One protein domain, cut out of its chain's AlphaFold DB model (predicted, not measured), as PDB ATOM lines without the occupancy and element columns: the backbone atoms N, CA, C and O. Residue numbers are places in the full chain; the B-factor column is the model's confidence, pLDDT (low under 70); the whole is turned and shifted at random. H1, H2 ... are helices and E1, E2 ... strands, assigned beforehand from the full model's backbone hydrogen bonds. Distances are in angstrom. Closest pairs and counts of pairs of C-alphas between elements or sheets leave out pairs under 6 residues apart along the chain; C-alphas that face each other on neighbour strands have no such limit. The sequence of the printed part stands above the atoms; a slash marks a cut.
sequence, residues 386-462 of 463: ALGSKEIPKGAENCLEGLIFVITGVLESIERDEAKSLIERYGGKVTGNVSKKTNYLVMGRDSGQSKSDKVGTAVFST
ATOM      1  N   ALA A 386      15.727 125.310   7.509       78.31
ATOM      2  CA  ALA A 386      15.098 126.378   8.264       78.31
ATOM      3  C   ALA A 386      14.027 127.083   7.409       78.31
ATOM      4  O   ALA A 386      14.037 128.309   7.287       78.31
ATOM      5  N   LEU A 387      13.137 126.318   6.764       77.94
ATOM      6  CA  LEU A 387      12.047 126.852   5.938       77.94
ATOM      7  C   LEU A 387      11.253 127.940   6.692       77.94
ATOM      8  O   LEU A 387      10.852 127.744   7.838       77.94
ATOM      9  N   GLY A 388      11.089 129.113   6.079       76.31
ATOM     10  CA  GLY A 388      10.407 130.268   6.680       76.31
ATOM     11  C   GLY A 388      11.219 131.079   7.707       76.31
ATOM     12  O   GLY A 388      10.751 132.124   8.148       76.31
ATOM     13  N   SER A 389      12.445 130.672   8.066       80.31
ATOM     14  CA  SER A 389      13.278 131.370   9.075       80.31
ATOM     15  C   SER A 389      13.777 132.763   8.673       80.31
ATOM     16  O   SER A 389      14.197 133.541   9.531       80.31
ATOM     17  N   LYS A 390      13.781 133.080   7.374       81.69
ATOM     18  CA  LYS A 390      14.219 134.373   6.832       81.69
ATOM     19  C   LYS A 390      13.013 135.027   6.159       81.69
ATOM     20  O   LYS A 390      12.550 134.541   5.131       81.69
ATOM     21  N   GLU A 391      12.506 136.110   6.750       81.50
ATOM     22  CA  GLU A 391      11.358 136.856   6.217       81.50
ATOM     23  C   GLU A 391      11.577 137.281   4.758       81.50
ATOM     24  O   GLU A 391      12.652 137.767   4.391       81.50
ATOM     25  N   ILE A 392      10.535 137.148   3.932       83.81
ATOM     26  CA  ILE A 392      10.561 137.599   2.537       83.81
ATOM     27  C   ILE A 392      10.601 139.138   2.513       83.81
ATOM     28  O   ILE A 392       9.628 139.776   2.929       83.81
ATOM     29  N   PRO A 393      11.675 139.766   1.994       82.31
ATOM     30  CA  PRO A 393      11.738 141.215   1.898       82.31
ATOM     31  C   PRO A 393      10.702 141.715   0.885       82.31
ATOM     32  O   PRO A 393      10.643 141.244  -0.254       82.31
ATOM     33  N   LYS A 394       9.904 142.702   1.299       86.25
ATOM     34  CA  LYS A 394       8.973 143.432   0.429       86.25
ATOM     35  C   LYS A 394       9.763 144.483  -0.354       86.25
ATOM     36  O   LYS A 394       9.995 145.585   0.137       86.25
ATOM     37  N   GLY A 395      10.255 144.088  -1.525       85.50
ATOM     38  CA  GLY A 395      10.933 144.969  -2.473       85.50
ATOM     39  C   GLY A 395       9.945 145.805  -3.287       85.50
ATOM     40  O   GLY A 395       8.731 145.648  -3.164       85.50
ATOM     41  N   ALA A 396      10.477 146.676  -4.145       89.06
ATOM     42  CA  ALA A 396       9.668 147.337  -5.161       89.06
ATOM     43  C   ALA A 396       9.192 146.324  -6.217       89.06
ATOM     44  O   ALA A 396       9.895 145.360  -6.538       89.06
ATOM     45  N   GLU A 397       8.010 146.561  -6.777       87.44
ATOM     46  CA  GLU A 397       7.506 145.808  -7.926       87.44
ATOM     47  C   GLU A 397       8.500 145.915  -9.098       87.44
ATOM     48  O   GLU A 397       9.186 146.926  -9.256       87.44
ATOM     49  N   ASN A 398       8.644 144.835  -9.870       90.31
ATOM     50  CA  ASN A 398       9.581 144.715 -10.999       90.31
ATOM     51  C   ASN A 398      11.078 144.972 -10.688       90.31
ATOM     52  O   ASN A 398      11.885 145.109 -11.605       90.31
ATOM     53  N   CYS A 399      11.507 144.977  -9.417       91.19
ATOM     54  CA  CYS A 399      12.911 145.236  -9.056       91.19
ATOM     55  C   CYS A 399      13.946 144.220  -9.589       91.19
ATOM     56  O   CYS A 399      15.145 144.495  -9.518       91.19
ATOM     57  N   LEU A 400      13.512 143.070 -10.122       93.56
ATOM     58  CA  LEU A 400      14.359 142.065 -10.774       93.56
ATOM     59  C   LEU A 400      14.128 141.984 -12.298       93.56
ATOM     60  O   LEU A 400      14.605 141.044 -12.939       93.56
ATOM     61  N   GLU A 401      13.402 142.936 -12.892       94.62
ATOM     62  CA  GLU A 401      13.043 142.915 -14.312       94.62
ATOM     63  C   GLU A 401      14.271 142.862 -15.239       94.62
ATOM     64  O   GLU A 401      15.307 143.485 -15.012       94.62
ATOM     65  N   GLY A 402      14.164 142.049 -16.293       93.44
ATOM     66  CA  GLY A 402      15.228 141.836 -17.277       93.44
ATOM     67  C   GLY A 402      16.381 140.938 -16.807       93.44
ATOM     68  O   GLY A 402      17.143 140.462 -17.650       93.44
ATOM     69  N   LEU A 403      16.494 140.648 -15.507       94.12
ATOM     70  CA  LEU A 403      17.567 139.829 -14.939       94.12
ATOM     71  C   LEU A 403      17.254 138.328 -15.018       94.12
ATOM     72  O   LEU A 403      16.140 137.876 -14.732       94.12
ATOM     73  N   ILE A 404      18.267 137.536 -15.375       94.88
ATOM     74  CA  ILE A 404      18.190 136.074 -15.469       94.88
ATOM     75  C   ILE A 404      18.976 135.425 -14.324       94.88
ATOM     76  O   ILE A 404      20.182 135.640 -14.174       94.88
ATOM     77  N   PHE A 405      18.289 134.573 -13.568       95.00
ATOM     78  CA  PHE A 405      18.793 133.853 -12.403       95.00
ATOM     79  C   PHE A 405      18.921 132.352 -12.683       95.00
ATOM     80  O   PHE A 405      18.087 131.748 -13.364       95.00
ATOM     81  N   VAL A 406      19.935 131.716 -12.102       94.19
ATOM     82  CA  VAL A 406      20.051 130.251 -12.020       94.19
ATOM     83  C   VAL A 406      20.152 129.858 -10.550       94.19
ATOM     84  O   VAL A 406      21.047 130.321  -9.851       94.19
ATOM     85  N   ILE A 407      19.247 128.994 -10.086       93.50
ATOM     86  CA  ILE A 407      19.247 128.467  -8.710       93.50
ATOM     87  C   ILE A 407      19.952 127.105  -8.697       93.50
ATOM     88  O   ILE A 407      19.554 126.200  -9.446       93.50
ATOM     89  N   THR A 408      20.949 126.913  -7.834       91.06
ATOM     90  CA  THR A 408      21.670 125.638  -7.659       91.06
ATOM     91  C   THR A 408      21.690 125.183  -6.206       91.06
ATOM     92  O   THR A 408      21.662 126.001  -5.290       91.06
ATOM     93  N   GLY A 409      21.747 123.864  -6.007       89.12
ATOM     94  CA  GLY A 409      21.682 123.274  -4.674       89.12
ATOM     95  C   GLY A 409      20.299 123.396  -4.027       89.12
ATOM     96  O   GLY A 409      19.298 123.656  -4.704       89.12
ATOM     97  N   VAL A 410      20.274 123.204  -2.709       88.94
ATOM     98  CA  VAL A 410      19.139 123.466  -1.816       88.94
ATOM     99  C   VAL A 410      19.422 124.764  -1.068       88.94
ATOM    100  O   VAL A 410      20.523 124.967  -0.554       88.94
ATOM    101  N   LEU A 411      18.443 125.661  -1.032       89.94
ATOM    102  CA  LEU A 411      18.528 126.911  -0.279       89.94
ATOM    103  C   LEU A 411      18.181 126.636   1.192       89.94
ATOM    104  O   LEU A 411      17.464 125.689   1.502       89.94
ATOM    105  N   GLU A 412      18.716 127.428   2.119       86.31
ATOM    106  CA  GLU A 412      18.577 127.112   3.548       86.31
ATOM    107  C   GLU A 412      17.169 127.377   4.105       86.31
ATOM    108  O   GLU A 412      16.673 126.586   4.913       86.31
ATOM    109  N   SER A 413      16.548 128.483   3.680       86.31
ATOM    110  CA  SER A 413      15.386 129.077   4.362       86.31
ATOM    111  C   SER A 413      14.118 129.196   3.514       86.31
ATOM    112  O   SER A 413      13.089 129.617   4.036       86.31
ATOM    113  N   ILE A 414      14.201 128.861   2.228       88.50
ATOM    114  CA  ILE A 414      13.102 128.878   1.254       88.50
ATOM    115  C   ILE A 414      13.258 127.681   0.318       88.50
ATOM    116  O   ILE A 414      14.380 127.229   0.073       88.50
ATOM    117  N   GLU A 415      12.165 127.173  -0.229       89.81
ATOM    118  CA  GLU A 415      12.210 126.133  -1.254       89.81
ATOM    119  C   GLU A 415      12.620 126.674  -2.629       89.81
ATOM    120  O   GLU A 415      12.608 127.875  -2.910       89.81
ATOM    121  N   ARG A 416      12.993 125.754  -3.525       91.00
ATOM    122  CA  ARG A 416      13.380 126.084  -4.903       91.00
ATOM    123  C   ARG A 416      12.243 126.769  -5.665       91.00
ATOM    124  O   ARG A 416      12.504 127.707  -6.419       91.00
ATOM    125  N   ASP A 417      11.013 126.313  -5.456       91.38
ATOM    126  CA  ASP A 417       9.839 126.810  -6.173       91.38
ATOM    127  C   ASP A 417       9.241 128.066  -5.524       91.38
ATOM    128  O   ASP A 417       8.757 128.945  -6.241       91.38
ATOM    129  N   GLU A 418       9.402 128.249  -4.208       90.94
ATOM    130  CA  GLU A 418       9.200 129.546  -3.546       90.94
ATOM    131  C   GLU A 418      10.178 130.596  -4.084       90.94
ATOM    132  O   GLU A 418       9.764 131.674  -4.509       90.94
ATOM    133  N   ALA A 419      11.476 130.272  -4.128       92.06
ATOM    134  CA  ALA A 419      12.515 131.156  -4.650       92.06
ATOM    135  C   ALA A 419      12.272 131.515  -6.122       92.06
ATOM    136  O   ALA A 419      12.432 132.672  -6.514       92.06
ATOM    137  N   LYS A 420      11.833 130.543  -6.932       94.06
ATOM    138  CA  LYS A 420      11.412 130.775  -8.316       94.06
ATOM    139  C   LYS A 420      10.228 131.743  -8.381       94.06
ATOM    140  O   LYS A 420      10.320 132.757  -9.068       94.06
ATOM    141  N   SER A 421       9.163 131.461  -7.633       93.00
ATOM    142  CA  SER A 421       7.944 132.280  -7.598       93.00
ATOM    143  C   SER A 421       8.228 133.710  -7.130       93.00
ATOM    144  O   SER A 421       7.671 134.660  -7.670       93.00
ATOM    145  N   LEU A 422       9.132 133.881  -6.163       92.06
ATOM    146  CA  LEU A 422       9.587 135.176  -5.660       92.06
ATOM    147  C   LEU A 422      10.351 135.964  -6.735       92.06
ATOM    148  O   LEU A 422      10.088 137.151  -6.912       92.06
ATOM    149  N   ILE A 423      11.258 135.320  -7.479       93.56
ATOM    150  CA  ILE A 423      12.002 135.967  -8.572       93.56
ATOM    151  C   ILE A 423      11.057 136.382  -9.708       93.56
ATOM    152  O   ILE A 423      11.128 137.520 -10.175       93.56
ATOM    153  N   GLU A 424      10.150 135.491 -10.116       93.81
ATOM    154  CA  GLU A 424       9.180 135.741 -11.190       93.81
ATOM    155  C   GLU A 424       8.167 136.836 -10.800       93.81
ATOM    156  O   GLU A 424       7.843 137.691 -11.624       93.81
ATOM    157  N   ARG A 425       7.759 136.909  -9.524       93.06
ATOM    158  CA  ARG A 425       6.906 137.984  -8.976       93.06
ATOM    159  C   ARG A 425       7.540 139.375  -9.063       93.06
ATOM    160  O   ARG A 425       6.815 140.356  -9.188       93.06
ATOM    161  N   TYR A 426       8.868 139.470  -8.999       94.38
ATOM    162  CA  TYR A 426       9.605 140.728  -9.162       94.38
ATOM    163  C   TYR A 426      10.117 140.943 -10.603       94.38
ATOM    164  O   TYR A 426      11.013 141.759 -10.813       94.38
ATOM    165  N   GLY A 427       9.570 140.234 -11.599       93.69
ATOM    166  CA  GLY A 427       9.883 140.415 -13.027       93.69
ATOM    167  C   GLY A 427      11.149 139.703 -13.524       93.69
ATOM    168  O   GLY A 427      11.476 139.781 -14.714       93.69
ATOM    169  N   GLY A 428      11.864 138.996 -12.645       95.00
ATOM    170  CA  GLY A 428      13.051 138.221 -12.998       95.00
ATOM    171  C   GLY A 428      12.709 136.901 -13.693       95.00
ATOM    172  O   GLY A 428      11.594 136.392 -13.601       95.00
ATOM    173  N   LYS A 429      13.681 136.310 -14.393       95.38
ATOM    174  CA  LYS A 429      13.508 135.037 -15.119       95.38
ATOM    175  C   LYS A 429      14.425 133.959 -14.561       95.38
ATOM    176  O   LYS A 429      15.629 134.175 -14.446       95.38
ATOM    177  N   VAL A 430      13.883 132.780 -14.258       95.62
ATOM    178  CA  VAL A 430      14.659 131.658 -13.707       95.62
ATOM    179  C   VAL A 430      14.961 130.616 -14.783       95.62
ATOM    180  O   VAL A 430      14.085 130.191 -15.531       95.62
ATOM    181  N   THR A 431      16.214 130.172 -14.850       93.81
ATOM    182  CA  THR A 431      16.681 129.142 -15.791       93.81
ATOM    183  C   THR A 431      17.411 128.006 -15.072       93.81
ATOM    184  O   THR A 431      18.120 128.227 -14.094       93.81
ATOM    185  N   GLY A 432      17.260 126.765 -15.553       90.31
ATOM    186  CA  GLY A 432      17.919 125.593 -14.950       90.31
ATOM    187  C   GLY A 432      19.419 125.470 -15.260       90.31
ATOM    188  O   GLY A 432      20.172 124.898 -14.462       90.31
ATOM    189  N   ASN A 433      19.857 126.031 -16.391       90.38
ATOM    190  CA  ASN A 433      21.230 125.961 -16.890       90.38
ATOM    191  C   ASN A 433      21.860 127.352 -16.988       90.38
ATOM    192  O   ASN A 433      21.214 128.304 -17.416       90.38
ATOM    193  N   VAL A 434      23.151 127.426 -16.660       91.81
ATOM    194  CA  VAL A 434      23.985 128.615 -16.871       91.81
ATOM    195  C   VAL A 434      24.123 128.892 -18.367       91.81
ATOM    196  O   VAL A 434      24.450 127.995 -19.146       91.81
ATOM    197  N   SER A 435      23.905 130.145 -18.756       89.88
ATOM    198  CA  SER A 435      24.076 130.655 -20.115       89.88
ATOM    199  C   SER A 435      24.833 131.984 -20.080       89.88
ATOM    200  O   SER A 435      24.859 132.659 -19.056       89.88
ATOM    201  N   LYS A 436      25.379 132.432 -21.218       89.12
ATOM    202  CA  LYS A 436      26.024 133.757 -21.343       89.12
ATOM    203  C   LYS A 436      25.082 134.938 -21.042       89.12
ATOM    204  O   LYS A 436      25.547 136.061 -20.921       89.12
ATOM    205  N   LYS A 437      23.769 134.686 -20.968       89.88
ATOM    206  CA  LYS A 437      22.736 135.663 -20.587       89.88
ATOM    207  C   LYS A 437      22.351 135.612 -19.100       89.88
ATOM    208  O   LYS A 437      21.526 136.409 -18.686       89.88
ATOM    209  N   THR A 438      22.886 134.679 -18.309       92.56
ATOM    210  CA  THR A 438      22.622 134.603 -16.865       92.56
ATOM    211  C   THR A 438      23.331 135.756 -16.154       92.56
ATOM    212  O   THR A 438      24.548 135.879 -16.258       92.56
ATOM    213  N   ASN A 439      22.586 136.584 -15.421       92.06
ATOM    214  CA  ASN A 439      23.145 137.679 -14.628       92.06
ATOM    215  C   ASN A 439      23.670 137.181 -13.278       92.06
ATOM    216  O   ASN A 439      24.733 137.613 -12.844       92.06
ATOM    217  N   TYR A 440      22.929 136.272 -12.632       92.12
ATOM    218  CA  TYR A 440      23.190 135.855 -11.254       92.12
ATOM    219  C   TYR A 440      23.047 134.343 -11.051       92.12
ATOM    220  O   TYR A 440      22.087 133.716 -11.510       92.12
ATOM    221  N   LEU A 441      23.993 133.771 -10.304       91.31
ATOM    222  CA  LEU A 441      23.947 132.399  -9.804       91.31
ATOM    223  C   LEU A 441      23.628 132.435  -8.305       91.31
ATOM    224  O   LEU A 441      24.400 132.992  -7.525       91.31
ATOM    225  N   VAL A 442      22.499 131.843  -7.914       91.50
ATOM    226  CA  VAL A 442      22.103 131.665  -6.511       91.50
ATOM    227  C   VAL A 442      22.561 130.277  -6.078       91.50
ATOM    228  O   VAL A 442      21.977 129.274  -6.498       91.50
ATOM    229  N   MET A 443      23.622 130.221  -5.274       89.88
ATOM    230  CA  MET A 443      24.205 128.975  -4.778       89.88
ATOM    231  C   MET A 443      23.720 128.683  -3.358       89.88
ATOM    232  O   MET A 443      24.079 129.381  -2.413       89.88
ATOM    233  N   GLY A 444      22.926 127.625  -3.219       88.12
ATOM    234  CA  GLY A 444      22.687 126.961  -1.940       88.12
ATOM    235  C   GLY A 444      23.761 125.916  -1.619       88.12
ATOM    236  O   GLY A 444      24.714 125.731  -2.391       88.12
ATOM    237  N   ARG A 445      23.564 125.179  -0.515       84.81
ATOM    238  CA  ARG A 445      24.408 124.027  -0.126       84.81
ATOM    239  C   ARG A 445      24.498 123.001  -1.260       84.81
ATOM    240  O   ARG A 445      23.666 123.019  -2.169       84.81
ATOM    241  N   ASP A 446      25.488 122.108  -1.230       82.38
ATOM    242  CA  ASP A 446      25.700 120.997  -2.185       82.38
ATOM    243  C   ASP A 446      25.354 121.383  -3.644       82.38
ATOM    244  O   ASP A 446      24.518 120.776  -4.326       82.38
ATOM    245  N   SER A 447      25.942 122.501  -4.082       83.44
ATOM    246  CA  SER A 447      25.886 123.000  -5.455       83.44
ATOM    247  C   SER A 447      27.040 122.387  -6.248       83.44
ATOM    248  O   SER A 447      28.201 122.598  -5.913       83.44
ATOM    249  N   GLY A 448      26.735 121.630  -7.305       80.31
ATOM    250  CA  GLY A 448      27.763 120.971  -8.114       80.31
ATOM    251  C   GLY A 448      28.697 121.967  -8.812       80.31
ATOM    252  O   GLY A 448      28.224 122.835  -9.550       80.31
ATOM    253  N   GLN A 449      30.010 121.788  -8.622       81.25
ATOM    254  CA  GLN A 449      31.085 122.669  -9.118       81.25
ATOM    255  C   GLN A 449      30.932 123.014 -10.609       81.25
ATOM    256  O   GLN A 449      30.985 124.173 -11.002       81.25
ATOM    257  N   SER A 450      30.523 122.041 -11.430       82.81
ATOM    258  CA  SER A 450      30.273 122.241 -12.866       82.81
ATOM    259  C   SER A 450      29.229 123.319 -13.234       82.81
ATOM    260  O   SER A 450      29.052 123.593 -14.427       82.81
ATOM    261  N   LYS A 451      28.521 123.932 -12.271       83.12
ATOM    262  CA  LYS A 451      27.728 125.160 -12.464       83.12
ATOM    263  C   LYS A 451      28.415 126.437 -11.955       83.12
ATOM    264  O   LYS A 451      28.211 127.462 -12.597       83.12
ATOM    265  N   SER A 452      29.238 126.398 -10.900       82.56
ATOM    266  CA  SER A 452      30.075 127.544 -10.497       82.56
ATOM    267  C   SER A 452      31.160 127.834 -11.531       82.56
ATOM    268  O   SER A 452      31.309 128.975 -11.951       82.56
ATOM    269  N   ASP A 453      31.825 126.801 -12.051       82.81
ATOM    270  CA  ASP A 453      32.968 126.933 -12.975       82.81
ATOM    271  C   ASP A 453      32.575 127.575 -14.320       82.81
ATOM    272  O   ASP A 453      33.415 128.060 -15.076       82.81
ATOM    273  N   LYS A 454      31.272 127.577 -14.632       80.56
ATOM    274  CA  LYS A 454      30.687 128.202 -15.828       80.56
ATOM    275  C   LYS A 454      30.318 129.679 -15.629       80.56
ATOM    276  O   LYS A 454      29.929 130.323 -16.604       80.56
ATOM    277  N   VAL A 455      30.405 130.210 -14.408       78.50
ATOM    278  CA  VAL A 455      30.019 131.584 -14.049       78.50
ATOM    279  C   VAL A 455      31.247 132.349 -13.559       78.50
ATOM    280  O   VAL A 455      31.558 132.375 -12.375       78.50
ATOM    281  N   GLY A 456      31.927 133.036 -14.479       63.72
ATOM    282  CA  GLY A 456      33.021 133.969 -14.165       63.72
ATOM    283  C   GLY A 456      32.548 135.324 -13.611       63.72
ATOM    284  O   GLY A 456      33.174 136.343 -13.885       63.72
ATOM    285  N   THR A 457      31.414 135.354 -12.909       56.38
ATOM    286  CA  THR A 457      30.680 136.569 -12.515       56.38
ATOM    287  C   THR A 457      30.027 136.395 -11.138       56.38
ATOM    288  O   THR A 457      30.090 135.316 -10.560       56.38
ATOM    289  N   ALA A 458      29.419 137.454 -10.592       58.12
ATOM    290  CA  ALA A 458      28.932 137.522  -9.208       58.12
ATOM    291  C   ALA A 458      28.085 136.307  -8.755       58.12
ATOM    292  O   ALA A 458      26.896 136.188  -9.066       58.12
ATOM    293  N   VAL A 459      28.714 135.437  -7.963       67.44
ATOM    294  CA  VAL A 459      28.079 134.325  -7.249       67.44
ATOM    295  C   VAL A 459      27.443 134.852  -5.967       67.44
ATOM    296  O   VAL A 459      28.131 135.419  -5.118       67.44
ATOM    297  N   PHE A 460      26.146 134.608  -5.790       63.34
ATOM    298  CA  PHE A 460      25.461 134.835  -4.523       63.34
ATOM    299  C   PHE A 460      25.370 133.516  -3.758       63.34
ATOM    300  O   PHE A 460      24.471 132.707  -3.987       63.34
ATOM    301  N   SER A 461      26.326 133.317  -2.850       58.88
ATOM    302  CA  SER A 461      26.256 132.296  -1.805       58.88
ATOM    303  C   SER A 461      25.568 132.882  -0.572       58.88
ATOM    304  O   SER A 461      25.894 133.997  -0.156       58.88
ATOM    305  N   THR A 462      24.621 132.152   0.015       52.62
ATOM    306  CA  THR A 462      24.074 132.495   1.336       52.62
ATOM    307  C   THR A 462      24.919 131.840   2.429       52.62
ATOM    308  O   THR A 462      24.999 130.609   2.418       52.62
TER     309      THR A 462
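Overview. This is residues 386 to 462 of the 463 residues of the protein "Replication factor C subunit 1" of Macaca fascicularis (UniProt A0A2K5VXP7). With little regular structure, H1 covers E2 and E1 on one face of a parallel sheet, E2 E1 E3 E4: two layers. Mixed in class, 29 of 77 printed residues form two strand-helix-strand units with right-handed crossovers, E1 H1 E2 and E3 H2 E4. It is compact: radius of gyration of the C-alphas 12.2 A, spans 32 by 29 by 17 A.

Arrangement. E1, residues 404 to 408, is parallel to E2, 429 to 431, N 405 to O 429 2.8 A, and E3, 440 to 443, N 408 to O 442 2.9 A; E3 to E4, 459 to 461, N 460 to O 441 2.9 A. H1, 416 to 425, runs along them at height 9.4 A, its O i to N i+4 pairs within hydrogen-bond range. H2, 449 to 452, only grazes the sheet.

Along the chain. E1, 13.5 A long, begins at C-alpha 404 (18.190, 136.074, -15.469); C-alpha 461 (26.256, 132.296, -1.805) ends E4.

Size, cuts and confidence. Residues 386 to 403 hold no named element; pLDDT is under 70 at 456 to 462.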